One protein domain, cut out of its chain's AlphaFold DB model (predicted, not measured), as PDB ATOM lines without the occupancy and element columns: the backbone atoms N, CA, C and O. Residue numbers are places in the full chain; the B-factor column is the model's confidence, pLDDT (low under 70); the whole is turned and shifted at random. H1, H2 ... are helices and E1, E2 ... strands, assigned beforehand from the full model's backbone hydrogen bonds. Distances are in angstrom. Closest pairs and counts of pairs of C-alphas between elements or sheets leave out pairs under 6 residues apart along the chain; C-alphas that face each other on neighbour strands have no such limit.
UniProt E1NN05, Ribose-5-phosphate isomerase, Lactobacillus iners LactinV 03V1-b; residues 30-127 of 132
ATOM      1  N   GLY A  30     108.081  93.090 138.221       88.62
ATOM      2  CA  GLY A  30     108.541  93.732 139.436       88.62
ATOM      3  C   GLY A  30     109.360  92.843 140.364       88.62
ATOM      4  O   GLY A  30     109.908  91.812 139.968       88.62
ATOM      5  N   THR A  31     109.402  93.208 141.645       84.69
ATOM      6  CA  THR A  31     110.118  92.449 142.683       84.69
ATOM      7  C   THR A  31     109.298  92.333 143.969       84.69
ATOM      8  O   THR A  31     108.579  93.247 144.352       84.69
ATOM      9  N   GLY A  32     109.406  91.195 144.664       84.75
ATOM     10  CA  GLY A  32     108.824  91.000 145.998       84.75
ATOM     11  C   GLY A  32     108.077  89.677 146.161       84.75
ATOM     12  O   GLY A  32     107.913  88.911 145.214       84.75
ATOM     13  N   SER A  33     107.594  89.399 147.379       84.75
ATOM     14  CA  SER A  33     106.921  88.126 147.693       84.75
ATOM     15  C   SER A  33     105.644  87.902 146.879       84.75
ATOM     16  O   SER A  33     105.316  86.772 146.550       84.75
ATOM     17  N   THR A  34     104.918  88.974 146.552       86.88
ATOM     18  CA  THR A  34     103.692  88.887 145.746       86.88
ATOM     19  C   THR A  34     104.020  88.630 144.275       86.88
ATOM     20  O   THR A  34     103.354  87.830 143.626       86.88
ATOM     21  N   VAL A  35     105.093  89.248 143.765       90.19
ATOM     22  CA  VAL A  35     105.576  89.028 142.393       90.19
ATOM     23  C   VAL A  35     106.079  87.595 142.210       90.19
ATOM     24  O   VAL A  35     105.869  87.009 141.155       90.19
ATOM     25  N   ALA A  36     106.655  86.987 143.250       92.12
ATOM     26  CA  ALA A  36     107.053  85.581 143.199       92.12
ATOM     27  C   ALA A  36     105.861  84.654 142.894       92.12
ATOM     28  O   ALA A  36     105.978  83.786 142.033       92.12
ATOM     29  N   PHE A  37     104.699  84.882 143.520       92.56
ATOM     30  CA  PHE A  37     103.476  84.143 143.182       92.56
ATOM     31  C   PHE A  37     103.002  84.436 141.753       92.56
ATOM     32  O   PHE A  37     102.527  83.533 141.072       92.56
ATOM     33  N   PHE A  38     103.145  85.677 141.281       94.56
ATOM     34  CA  PHE A  38     102.785  86.042 139.910       94.56
ATOM     35  C   PHE A  38     103.623  85.292 138.876       94.56
ATOM     36  O   PHE A  38     103.053  84.764 137.928       94.56
ATOM     37  N   ILE A  39     104.939  85.186 139.073       95.56
ATOM     38  CA  ILE A  39     105.824  84.439 138.167       95.56
ATOM     39  C   ILE A  39     105.402  82.963 138.101       95.56
ATOM     40  O   ILE A  39     105.351  82.382 137.016       95.56
ATOM     41  N   ASP A  40     105.038  82.368 139.238       95.38
ATOM     42  CA  ASP A  40     104.587  80.975 139.285       95.38
ATOM     43  C   ASP A  40     103.240  80.767 138.568       95.38
ATOM     44  O   ASP A  40     103.064  79.773 137.860       95.38
ATOM     45  N   GLU A  41     102.287  81.691 138.711       95.00
ATOM     46  CA  GLU A  41     101.005  81.638 137.990       95.00
ATOM     47  C   GLU A  41     101.177  81.934 136.489       95.00
ATOM     48  O   GLU A  41     100.585  81.247 135.654       95.00
ATOM     49  N   LEU A  42     102.050  82.876 136.122       95.62
ATOM     50  CA  LEU A  42     102.405  83.173 134.733       95.62
ATOM     51  C   LEU A  42     102.976  81.934 134.034       95.62
ATOM     52  O   LEU A  42     102.583  81.619 132.912       95.62
ATOM     53  N   ALA A  43     103.850  81.185 134.709       95.88
ATOM     54  CA  ALA A  43     104.410  79.938 134.193       95.88
ATOM     55  C   ALA A  43     103.346  78.847 133.975       95.88
ATOM     56  O   ALA A  43     103.466  78.035 133.056       95.88
ATOM     57  N   LYS A  44     102.295  78.791 134.804       95.75
ATOM     58  CA  LYS A  44     101.159  77.875 134.584       95.75
ATOM     59  C   LYS A  44     100.370  78.277 133.342       95.75
ATOM     60  O   LYS A  44     100.208  77.455 132.447       95.75
ATOM     61  N   ILE A  45      99.977  79.547 133.244       93.19
ATOM     62  CA  ILE A  45      99.209  80.061 132.100       93.19
ATOM     63  C   ILE A  45      99.996  79.900 130.797       93.19
ATOM     64  O   ILE A  45      99.431  79.482 129.790       93.19
ATOM     65  N   ASN A  46     101.301  80.181 130.809       93.75
ATOM     66  CA  ASN A  46     102.136  80.036 129.620       93.75
ATOM     67  C   ASN A  46     102.220  78.581 129.136       93.75
ATOM     68  O   ASN A  46     102.206  78.348 127.932       93.75
ATOM     69  N   ARG A  47     102.246  77.601 130.051       92.81
ATOM     70  CA  ARG A  47     102.204  76.174 129.689       92.81
ATOM     71  C   ARG A  47     100.863  75.748 129.094       92.81
ATOM     72  O   ARG A  47     100.842  74.857 128.256       92.81
ATOM     73  N   GLU A  48      99.766  76.369 129.518       91.50
ATOM     74  CA  GLU A  48      98.420  76.039 129.036       91.50
ATOM     75  C   GLU A  48      98.065  76.731 127.714       91.50
ATOM     76  O   GLU A  48      97.407  76.135 126.867       91.50
ATOM     77  N   LYS A  49      98.460  77.998 127.546       88.56
ATOM     78  CA  LYS A  49      97.969  78.869 126.464       88.56
ATOM     79  C   LYS A  49      99.048  79.405 125.528       88.56
ATOM     80  O   LYS A  49      98.686  80.092 124.581       88.56
ATOM     81  N   ALA A  50     100.327  79.118 125.787       90.25
ATOM     82  CA  ALA A  50     101.474  79.622 125.027       90.25
ATOM     83  C   ALA A  50     101.383  81.139 124.761       90.25
ATOM     84  O   ALA A  50     101.019  81.585 123.674       90.25
ATOM     85  N   LEU A  51     101.720  81.954 125.767       91.44
ATOM     86  CA  LEU A  51     101.563  83.412 125.692       91.44
ATOM     87  C   LEU A  51     102.431  84.058 124.601       91.44
ATOM     88  O   LEU A  51     102.108  85.155 124.153       91.44
ATOM     89  N   ASN A  52     103.519  83.410 124.171       92.75
ATOM     90  CA  ASN A  52     104.420  83.922 123.130       92.75
ATOM     91  C   ASN A  52     104.811  85.391 123.373       92.75
ATOM     92  O   ASN A  52     104.672  86.245 122.501       92.75
ATOM     93  N   LEU A  53     105.230  85.697 124.605       94.25
ATOM     94  CA  LEU A  53     105.621  87.051 124.993       94.25
ATOM     95  C   LEU A  53     106.792  87.520 124.126       94.25
ATOM     96  O   LEU A  53     107.752  86.778 123.922       94.25
ATOM     97  N   LYS A  54     106.708  88.756 123.623       94.81
ATOM     98  CA  LYS A  54     107.737  89.323 122.737       94.81
ATOM     99  C   LYS A  54     109.036  89.580 123.484       94.81
ATOM    100  O   LYS A  54     110.112  89.322 122.956       94.81
ATOM    101  N   ALA A  55     108.912  90.103 124.698       95.38
ATOM    102  CA  ALA A  55     110.025  90.361 125.593       95.38
ATOM    103  C   ALA A  55     109.539  90.381 127.043       95.38
ATOM    104  O   ALA A  55     108.380  90.711 127.323       95.38
ATOM    105  N   ILE A  56     110.440  90.039 127.959       96.00
ATOM    106  CA  ILE A  56     110.209  90.131 129.400       96.00
ATOM    107  C   ILE A  56     111.369  90.900 130.016       96.00
ATOM    108  O   ILE A  56     112.511  90.491 129.861       96.00
ATOM    109  N   VAL A  57     111.091  91.975 130.744       94.06
ATOM    110  CA  VAL A  57     112.105  92.768 131.460       94.06
ATOM    111  C   VAL A  57     111.818  92.740 132.955       94.06
ATOM    112  O   VAL A  57     110.659  92.666 133.361       94.06
ATOM    113  N   THR A  58     112.848  92.779 133.800       92.75
ATOM    114  CA  THR A  58     112.676  92.675 135.259       92.75
ATOM    115  C   THR A  58     113.259  93.864 136.010       92.75
ATOM    116  O   THR A  58     114.205  94.501 135.555       92.75
ATOM    117  N   THR A  59     112.728  94.148 137.204       84.69
ATOM    118  CA  THR A  59     113.276  95.182 138.105       84.69
ATOM    119  C   THR A  59     114.336  94.650 139.076       84.69
ATOM    120  O   THR A  59     114.946  95.429 139.806       84.69
ATOM    121  N   SER A  60     114.587  93.333 139.100       87.81
ATOM    122  CA  SER A  60     115.657  92.727 139.902       87.81
ATOM    123  C   SER A  60     116.194  91.411 139.336       87.81
ATOM    124  O   SER A  60     115.511  90.679 138.610       87.81
ATOM    125  N   ASN A  61     117.406  91.061 139.783       89.81
ATOM    126  CA  ASN A  61     118.037  89.763 139.527       89.81
ATOM    127  C   ASN A  61     117.264  88.595 140.154       89.81
ATOM    128  O   ASN A  61     117.296  87.485 139.633       89.81
ATOM    129  N   ARG A  62     116.540  88.836 141.256       92.19
ATOM    130  CA  ARG A  62     115.738  87.800 141.918       92.19
ATOM    131  C   ARG A  62     114.587  87.343 141.025       92.19
ATOM    132  O   ARG A  62     114.402  86.144 140.841       92.19
ATOM    133  N   SER A  63     113.842  88.296 140.468       93.06
ATOM    134  CA  SER A  63     112.739  88.001 139.549       93.06
ATOM    135  C   SER A  63     113.251  87.399 138.241       93.06
ATOM    136  O   SER A  63     112.653  86.445 137.751       93.06
ATOM    137  N   ARG A  64     114.396  87.885 137.729       95.88
ATOM    138  CA  ARG A  64     115.074  87.304 136.557       95.88
ATOM    139  C   ARG A  64     115.372  85.820 136.760       95.88
ATOM    140  O   ARG A  64     114.878  85.001 135.995       95.88
ATOM    141  N   ALA A  65     116.069  85.471 137.839       96.31
ATOM    142  CA  ALA A  65     116.428  84.084 138.126       96.31
ATOM    143  C   ALA A  65     115.197  83.169 138.274       96.31
ATOM    144  O   ALA A  65     115.221  82.013 137.852       96.31
ATOM    145  N   GLN A  66     114.102  83.666 138.864       96.88
ATOM    146  CA  GLN A  66     112.871  82.880 138.988       96.88
ATOM    147  C   GLN A  66     112.193  82.656 137.629       96.88
ATOM    148  O   GLN A  66     111.753  81.540 137.358       96.88
ATOM    149  N   LEU A  67     112.126  83.678 136.772       96.81
ATOM    150  CA  LEU A  67     111.581  83.564 135.415       96.81
ATOM    151  C   LEU A  67     112.401  82.598 134.554       96.81
ATOM    152  O   LEU A  67     111.833  81.708 133.922       96.81
ATOM    153  N   GLU A  68     113.726  82.718 134.586       96.56
ATOM    154  CA  GLU A  68     114.638  81.829 133.858       96.56
ATOM    155  C   GLU A  68     114.490  80.376 134.317       96.56
ATOM    156  O   GLU A  68     114.418  79.465 133.494       96.56
ATOM    157  N   LYS A  69     114.325  80.146 135.626       97.12
ATOM    158  CA  LYS A  69     114.039  78.811 136.173       97.12
ATOM    159  C   LYS A  69     112.719  78.221 135.655       97.12
ATOM    160  O   LYS A  69     112.594  77.003 135.569       97.12
ATOM    161  N   GLN A  70     111.745  79.064 135.321       95.56
ATOM    162  CA  GLN A  70     110.467  78.660 134.725       95.56
ATOM    163  C   GLN A  70     110.536  78.549 133.185       95.56
ATOM    164  O   GLN A  70     109.521  78.277 132.547       95.56
ATOM    165  N   GLY A  71     111.718  78.739 132.584       94.62
ATOM    166  CA  GLY A  71     111.953  78.600 131.145       94.62
ATOM    167  C   GLY A  71     111.682  79.864 130.326       94.62
ATOM    168  O   GLY A  71     111.629  79.791 129.100       94.62
ATOM    169  N   PHE A  72     111.503  81.018 130.969       95.88
ATOM    170  CA  PHE A  72     111.356  82.287 130.261       95.88
ATOM    171  C   PHE A  72     112.716  82.885 129.900       95.88
ATOM    172  O   PHE A  72     113.647  82.871 130.702       95.88
ATOM    173  N   LYS A  73     112.804  83.490 128.712       95.12
ATOM    174  CA  LYS A  73     113.913  84.379 128.362       95.12
ATOM    175  C   LYS A  73     113.634  85.766 128.935       95.12
ATOM    176  O   LYS A  73     112.575  86.332 128.672       95.12
ATOM    177  N   VAL A  74     114.585  86.303 129.693       96.00
ATOM    178  CA  VAL A  74     114.542  87.678 130.198       96.00
ATOM    179  C   VAL A  74     115.463  88.545 129.344       96.00
ATOM    180  O   VAL A  74     116.611  88.185 129.100       96.00
ATOM    181  N   ASN A  75     114.943  89.672 128.877       95.62
ATOM    182  CA  ASN A  75     115.629  90.670 128.071       95.62
ATOM    183  C   ASN A  75     116.226  91.776 128.942       95.62
ATOM    184  O   ASN A  75     115.830  91.977 130.096       95.62
ATOM    185  N   GLU A  76     117.159  92.520 128.360       91.19
ATOM    186  CA  GLU A  76     117.606  93.786 128.928       91.19
ATOM    187  C   GLU A  76     116.628  94.911 128.589       91.19
ATOM    188  O   GLU A  76     116.015  94.930 127.523       91.19
ATOM    189  N   LEU A  77     116.495  95.884 129.494       85.69
ATOM    190  CA  LEU A  77     115.601  97.026 129.279       85.69
ATOM    191  C   LEU A  77     115.981  97.825 128.022       85.69
ATOM    192  O   LEU A  77     115.109  98.349 127.343       85.69
ATOM    193  N   SER A  78     117.272  97.883 127.687       87.25
ATOM    194  CA  SER A  78     117.785  98.553 126.487       87.25
ATOM    195  C   SER A  78     117.407  97.868 125.170       87.25
ATOM    196  O   SER A  78     117.605  98.456 124.115       87.25
ATOM    197  N   GLU A  79     116.912  96.630 125.207       87.31
ATOM    198  CA  GLU A  79     116.486  95.876 124.019       87.31
ATOM    199  C   GLU A  79     115.009  96.111 123.672       87.31
ATOM    200  O   GLU A  79     114.486  95.512 122.732       87.31
ATOM    201  N   VAL A  80     114.312  96.924 124.468       87.75
ATOM    202  CA  VAL A  80     112.861  97.046 124.438       87.75
ATOM    203  C   VAL A  80     112.471  98.514 124.352       87.75
ATOM    204  O   VAL A  80     112.666  99.273 125.296       87.75
ATOM    205  N   ASP A  81     111.844  98.894 123.240       84.12
ATOM    206  CA  ASP A  81     111.401 100.276 123.017       84.12
ATOM    207  C   ASP A  81     110.237 100.675 123.932       84.12
ATOM    208  O   ASP A  81     110.132 101.822 124.365       84.12
ATOM    209  N   GLN A  82     109.319  99.740 124.205       85.88
ATOM    210  CA  GLN A  82     108.118 100.028 124.979       85.88
ATOM    211  C   GLN A  82     107.561  98.795 125.684       85.88
ATOM    212  O   GLN A  82     107.426  97.729 125.085       85.88
ATOM    213  N   ILE A  83     107.167  98.970 126.946       86.12
ATOM    214  CA  ILE A  83     106.549  97.921 127.759       86.12
ATOM    215  C   ILE A  83     105.027  98.073 127.696       86.12
ATOM    216  O   ILE A  83     104.479  99.145 127.967       86.12
ATOM    217  N   ASP A  84     104.319  97.003 127.339       83.81
ATOM    218  CA  ASP A  84     102.855  97.037 127.240       83.81
ATOM    219  C   ASP A  84     102.207  96.943 128.620       83.81
ATOM    220  O   ASP A  84     101.236  97.651 128.910       83.81
ATOM    221  N   LEU A  85     102.774  96.100 129.483       85.62
ATOM    222  CA  LEU A  85     102.291  95.882 130.835       85.62
ATOM    223  C   LEU A  85     103.449  95.686 131.812       85.62
ATOM    224  O   LEU A  85     104.278  94.815 131.588       85.62
ATOM    225  N   THR A  86     103.442  96.397 132.940       86.44
ATOM    226  CA  THR A  86     104.257  96.043 134.111       86.44
ATOM    227  C   THR A  86     103.392  95.526 135.256       86.44
ATOM    228  O   THR A  86     102.407  96.168 135.630       86.44
ATOM    229  N   VAL A  87     103.788  94.386 135.832       85.25
ATOM    230  CA  VAL A  87     103.213  93.825 137.062       85.25
ATOM    231  C   VAL A  87     104.227  93.931 138.191       85.25
ATOM    232  O   VAL A  87     105.284  93.304 138.143       85.25
ATOM    233  N   ASP A  88     103.895  94.691 139.232       82.50
ATOM    234  CA  ASP A  88     104.787  94.905 140.374       82.50
ATOM    235  C   ASP A  88     104.034  94.898 141.714       82.50
ATOM    236  O   ASP A  88     102.815  95.078 141.784       82.50
ATOM    237  N   GLY A  89     104.755  94.647 142.804       73.62
ATOM    238  CA  GLY A  89     104.256  94.862 144.158       73.62
ATOM    239  C   GLY A  89     104.215  96.352 144.513       73.62
ATOM    240  O   GLY A  89     104.816  97.185 143.841       73.62
ATOM    241  N   ALA A  90     103.536  96.694 145.604       69.38
ATOM    242  CA  ALA A  90     103.606  98.014 146.222       69.38
ATOM    243  C   ALA A  90     103.675  97.848 147.743       69.38
ATOM    244  O   ALA A  90     103.006  96.966 148.286       69.38
ATOM    245  N   ASP A  91     104.480  98.674 148.416       67.44
ATOM    246  CA  ASP A  91     104.615  98.625 149.876       67.44
ATOM    247  C   ASP A  91     103.397  99.273 150.544       67.44
ATOM    248  O   ASP A  91     102.893  98.790 151.559       67.44
ATOM    249  N   ARG A  92     102.886 100.358 149.949       63.06
ATOM    250  CA  ARG A  92     101.638 101.026 150.345       63.06
ATOM    251  C   ARG A  92     100.893 101.489 149.104       63.06
ATOM    252  O   ARG A  92     101.525 101.914 148.143       63.06
ATOM    253  N   VAL A  93      99.566 101.439 149.145       60.97
ATOM    254  CA  VAL A  93      98.689 101.971 148.095       60.97
ATOM    255  C   VAL A  93      97.598 102.790 148.773       60.97
ATOM    256  O   VAL A  93      97.035 102.336 149.771       60.97
ATOM    257  N   ASP A  94      97.338 103.999 148.285       65.62
ATOM    258  CA  ASP A  94      96.216 104.819 148.753       65.62
ATOM    259  C   ASP A  94      94.924 104.547 147.954       65.62
ATOM    260  O   ASP A  94      94.906 103.788 146.984       65.62
ATOM    261  N   LEU A  95      93.812 105.168 148.365       67.94
ATOM    262  CA  LEU A  95      92.508 105.008 147.703       67.94
ATOM    263  C   LEU A  95      92.467 105.586 146.277       67.94
ATOM    264  O   LEU A  95      91.596 105.211 145.497       67.94
ATOM    265  N   ASN A  96      93.411 106.464 145.933       65.06
ATOM    266  CA  ASN A  96      93.553 107.058 144.604       65.06
ATOM    267  C   ASN A  96      94.500 106.249 143.703       65.06
ATOM    268  O   ASN A  96      94.808 106.679 142.592       65.06
ATOM    269  N   LEU A  97      94.928 105.067 144.161       62.03
ATOM    270  CA  LEU A  97      95.831 104.152 143.461       62.03
ATOM    271  C   LEU A  97      97.246 104.709 143.276       62.03
ATOM    272  O   LEU A  97      97.952 104.314 142.345       62.03
ATOM    273  N   ASN A  98      97.676 105.579 144.190       59.53
ATOM    274  CA  ASN A  98      99.064 106.001 144.304       59.53
ATOM    275  C   ASN A  98      99.829 104.980 145.141       59.53
ATOM    276  O   ASN A  98      99.421 104.649 146.258       59.53
ATOM    277  N   GLY A  99     100.938 104.473 144.606       59.94
ATOM    278  CA  GLY A  99     101.772 103.485 145.288       59.94
ATOM    279  C   GLY A  99     103.079 104.063 145.821       59.94
ATOM    280  O   GLY A  99     103.817 104.686 145.066       59.94
ATOM    281  N   ILE A 100     103.410 103.776 147.083       62.75
ATOM    282  CA  ILE A 100     104.776 103.922 147.607       62.75
ATOM    283  C   ILE A 100     105.512 102.599 147.378       62.75
ATOM    284  O   ILE A 100     105.006 101.524 147.722       62.75
ATOM    285  N   LYS A 101     106.707 102.697 146.793       64.31
ATOM    286  CA  LYS A 101     107.610 101.585 146.479       64.31
ATOM    287  C   LYS A 101     109.032 101.911 146.939       64.31
ATOM    288  O   LYS A 101     109.319 103.050 147.302       64.31
ATOM    289  N   GLY A 102     109.915 100.916 146.916       63.56
ATOM    290  CA  GLY A 102     111.323 101.070 147.281       63.56
ATOM    291  C   GLY A 102     111.724 100.427 148.608       63.56
ATOM    292  O   GLY A 102     112.914 100.416 148.920       63.56
ATOM    293  N   GLY A 103     110.801  99.806 149.351       64.31
ATOM    294  CA  GLY A 103     111.116  99.068 150.582       64.31
ATOM    295  C   GLY A 103     112.098  97.908 150.375       64.31
ATOM    296  O   GLY A 103     112.763  97.484 151.316       64.31
ATOM    297  N   GLY A 104     112.236  97.422 149.135       64.50
ATOM    298  CA  GLY A 104     113.185  96.377 148.738       64.50
ATOM    299  C   GLY A 104     114.524  96.865 148.166       64.50
ATOM    300  O   GLY A 104     115.310  96.030 147.728       64.50
ATOM    301  N   GLY A 105     114.786  98.179 148.120       68.62
ATOM    302  CA  GLY A 105     116.065  98.734 147.645       68.62
ATOM    303  C   GLY A 105     116.277  98.744 146.122       68.62
ATOM    304  O   GLY A 105     117.398  98.951 145.672       68.62
ATOM    305  N   ALA A 106     115.226  98.541 145.318       68.44
ATOM    306  CA  ALA A 106     115.295  98.480 143.848       68.44
ATOM    307  C   ALA A 106     114.694  99.711 143.131       68.44
ATOM    308  O   ALA A 106     114.458  99.676 141.922       68.44
ATOM    309  N   LEU A 107     114.454 100.806 143.862       74.94
ATOM    310  CA  LEU A 107     113.624 101.936 143.421       74.94
ATOM    311  C   LEU A 107     114.027 102.523 142.054       74.94
ATOM    312  O   LEU A 107     113.162 102.870 141.252       74.94
ATOM    313  N   THR A 108     115.325 102.621 141.760       73.75
ATOM    314  CA  THR A 108     115.818 103.205 140.501       73.75
ATOM    315  C   THR A 108     115.383 102.401 139.275       73.75
ATOM    316  O   THR A 108     114.916 102.973 138.289       73.75
ATOM    317  N   LEU A 109     115.494 101.071 139.333       71.31
ATOM    318  CA  LEU A 109     115.065 100.196 138.239       71.31
ATOM    319  C   LEU A 109     113.540 100.119 138.162       71.31
ATOM    320  O   LEU A 109     112.988 100.172 137.066       71.31
ATOM    321  N   GLU A 110     112.859 100.078 139.312       69.38
ATOM    322  CA  GLU A 110     111.393 100.144 139.375       69.38
ATOM    323  C   GLU A 110     110.856 101.397 138.665       69.38
ATOM    324  O   GLU A 110     109.923 101.305 137.866       69.38
ATOM    325  N   LYS A 111     111.490 102.557 138.883       73.44
ATOM    326  CA  LYS A 111     111.125 103.826 138.239       73.44
ATOM    327  C   LYS A 111     111.351 103.804 136.728       73.44
ATOM    328  O   LYS A 111     110.448 104.175 135.983       73.44
ATOM    329  N   ASN A 112     112.519 103.357 136.268       73.75
ATOM    330  CA  ASN A 112     112.835 103.325 134.835       73.75
ATOM    331  C   ASN A 112     111.904 102.397 134.043       73.75
ATOM    332  O   ASN A 112     111.473 102.745 132.944       73.75
ATOM    333  N   VAL A 113     111.558 101.240 134.605       73.06
ATOM    334  CA  VAL A 113     110.619 100.293 133.982       73.06
ATOM    335  C   VAL A 113     109.201 100.871 133.945       73.06
ATOM    336  O   VAL A 113     108.520 100.799 132.921       73.06
ATOM    337  N   ALA A 114     108.760 101.495 135.038       69.06
ATOM    338  CA  ALA A 114     107.434 102.095 135.125       69.06
ATOM    339  C   ALA A 114     107.231 103.251 134.132       69.06
ATOM    340  O   ALA A 114     106.214 103.285 133.447       69.06
ATOM    341  N   VAL A 115     108.202 104.163 134.007       74.06
ATOM    342  CA  VAL A 115     108.115 105.308 133.077       74.06
ATOM    343  C   VAL A 115     108.025 104.858 131.612       74.06
ATOM    344  O   VAL A 115     107.391 105.534 130.808       74.06
ATOM    345  N   ASN A 116     108.587 103.695 131.270       73.69
ATOM    346  CA  ASN A 116     108.543 103.131 129.915       73.69
ATOM    347  C   ASN A 116     107.337 102.204 129.653       73.69
ATOM    348  O   ASN A 116     107.256 101.568 128.598       73.69
ATOM    349  N   SER A 117     106.389 102.110 130.591       69.62
ATOM    350  CA  SER A 117     105.220 101.230 130.492       69.62
ATOM    351  C   SER A 117     103.945 101.975 130.085       69.62
ATOM    352  O   SER A 117     103.583 102.981 130.690       69.62
ATOM    353  N   LYS A 118     103.186 101.439 129.116       74.44
ATOM    354  CA  LYS A 118     101.852 101.962 128.735       74.44
ATOM    355  C   LYS A 118     100.812 101.766 129.836       74.44
ATOM    356  O   LYS A 118      99.907 102.582 130.002       74.44
ATOM    357  N   LYS A 119     100.893 100.637 130.542       68.19
ATOM    358  CA  LYS A 119     100.007 100.282 131.651       68.19
ATOM    359  C   LYS A 119     100.826  99.674 132.779       68.19
ATOM    360  O   LYS A 119     101.682  98.821 132.556       68.19
ATOM    361  N   ILE A 120     100.507 100.082 134.000       60.91
ATOM    362  CA  ILE A 120     101.068  99.509 135.217       60.91
ATOM    363  C   ILE A 120      99.913  98.923 136.022       60.91
ATOM    364  O   ILE A 120      98.963  99.630 136.374       60.91
ATOM    365  N   TYR A 121      99.996  97.633 136.328       61.47
ATOM    366  CA  TYR A 121      99.190  97.023 137.375       61.47
ATOM    367  C   TYR A 121     100.095  96.798 138.584       61.47
ATOM    368  O   TYR A 121     101.027  95.995 138.554       61.47
ATOM    369  N   GLY A 122      99.799  97.487 139.684       57.94
ATOM    370  CA  GLY A 122     100.172  96.948 140.981       57.94
ATOM    371  C   GLY A 122      99.386  95.653 141.159       57.94
ATOM    372  O   GLY A 122      98.216  95.600 140.792       57.94
ATOM    373  N   LEU A 123      99.980  94.604 141.722       53.44
ATOM    374  CA  LEU A 123      99.315  93.306 141.939       53.44
ATOM    375  C   LEU A 123      97.956  93.397 142.666       53.44
ATOM    376  O   LEU A 123      97.187  92.444 142.645       53.44
ATOM    377  N   LEU A 124      97.638  94.550 143.255       38.81
ATOM    378  CA  LEU A 124      96.334  94.872 143.814       38.81
ATOM    379  C   LEU A 124      95.388  95.611 142.836       38.81
ATOM    380  O   LEU A 124      94.209  95.277 142.847       38.81
ATOM    381  N   MET A 125      95.844  96.571 142.006       32.16
ATOM    382  CA  MET A 125      95.020  97.425 141.110       32.16
ATOM    383  C   MET A 125      95.856  98.139 140.016       32.16
ATOM    384  O   MET A 125      97.083  98.183 140.086       32.16
ATOM    385  N   LYS A 126      95.204  98.760 139.014       42.22
ATOM    386  CA  LYS A 126      95.851  99.676 138.044       42.22
ATOM    387  C   LYS A 126      96.499 100.833 138.814       42.22
ATOM    388  O   LYS A 126      95.785 101.542 139.507       42.22
ATOM    389  N   LEU A 127      97.818 100.987 138.743       43.53
ATOM    390  CA  LEU A 127      98.552 101.884 139.641       43.53
ATOM    391  C   LEU A 127      99.011 103.139 138.899       43.53
ATOM    392  O   LEU A 127      99.632 103.038 137.840       43.53
TER     393      LEU A 127
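This is residues 30 to 127 of the 132 residues of the protein "Ribose-5-phosphate isomerase" of Lactobacillus iners LactinV 03V1-b (UniProt E1NN05). Three short strands that run roughly the same way, E1, E2 and E3, form a loose row through the middle, with the long helix H1 on one side of it and H3 on the other; H2 packs along part of H1, close to the end of E1. Of the row, E2 and E3 are paired as a small parallel sheet, while E1 is set wider. Long loops link H2 to E2 and E2 to H3, the second running out to Leu 95 at one end. The printed part has 98 residues with three named helices and three named strands in the order H1, E1, H2, E2, H3, E3; its class is mixed, with 46 residues, under half, in named elements. The whole is compact, with a radius of gyration of the C-alphas of 13.0 A and spans of 35 by 26 by 23 A.

E2, residues 85 to 88, and E3, residues 120 to 122, are parallel neighbours at 25 degrees; N 121 and O 86 are 2.9 A apart and N 88 and O 121 3.2 A, within hydrogen-bond range. With H3, residues 107 to 115, they form a strand-helix-strand unit, two parallel neighbour strands with a helix between them along the chain, and its crossover is right-handed. The closest C-alphas of H3 and E2 are those of Ala 114 and Thr 86, 6.9 A apart. E1, residues 55 to 58, pairs with no named strand, but E1 and E2 are near each other, with 6 pairs of C-alphas within 10 A. The closest C-alphas of E2 and H1, residues 33 to 49, are those of Asp 88 and Val 35, 6.3 A apart. H1 touches H2, residues 61 to 69, with residues 35 to 39 alone; the closest C-alphas, of Ile 39 and Leu 67, are 6.4 A apart. H1 and H2 run the same way at a shallow tilt of 27 degrees. H3 is apart from H1 and from H2. Every O i to N i+4 pair is within hydrogen-bond range in H2 and H3, and 12 of 13 are in H1.

E2 is 9.9 A long, E3 6.4 A and E1 10.3 A. H1 runs 24.8 A from C-alpha 33 at (106.921, 88.126, 147.693) to C-alpha 49 at (97.969, 78.869, 126.464). H2 measures 12.1 A and H3 12.2 A. E3 ends with C-alpha 122 at (100.172, 96.948, 140.981).

The two C-alphas farthest apart, of Gly 71 and Leu 95, are 36.7 A apart. The printed part has no cut. The links H2 to E2, 15 residues, and E2 to H3, 18 residues, are long. In the second, residues 92 to 93 pair antiparallel with residues 99 to 100. The model's mean pLDDT over the printed part is 80.5; 29 residues are under 70, among them residues 90 to 106 and 119 to 127.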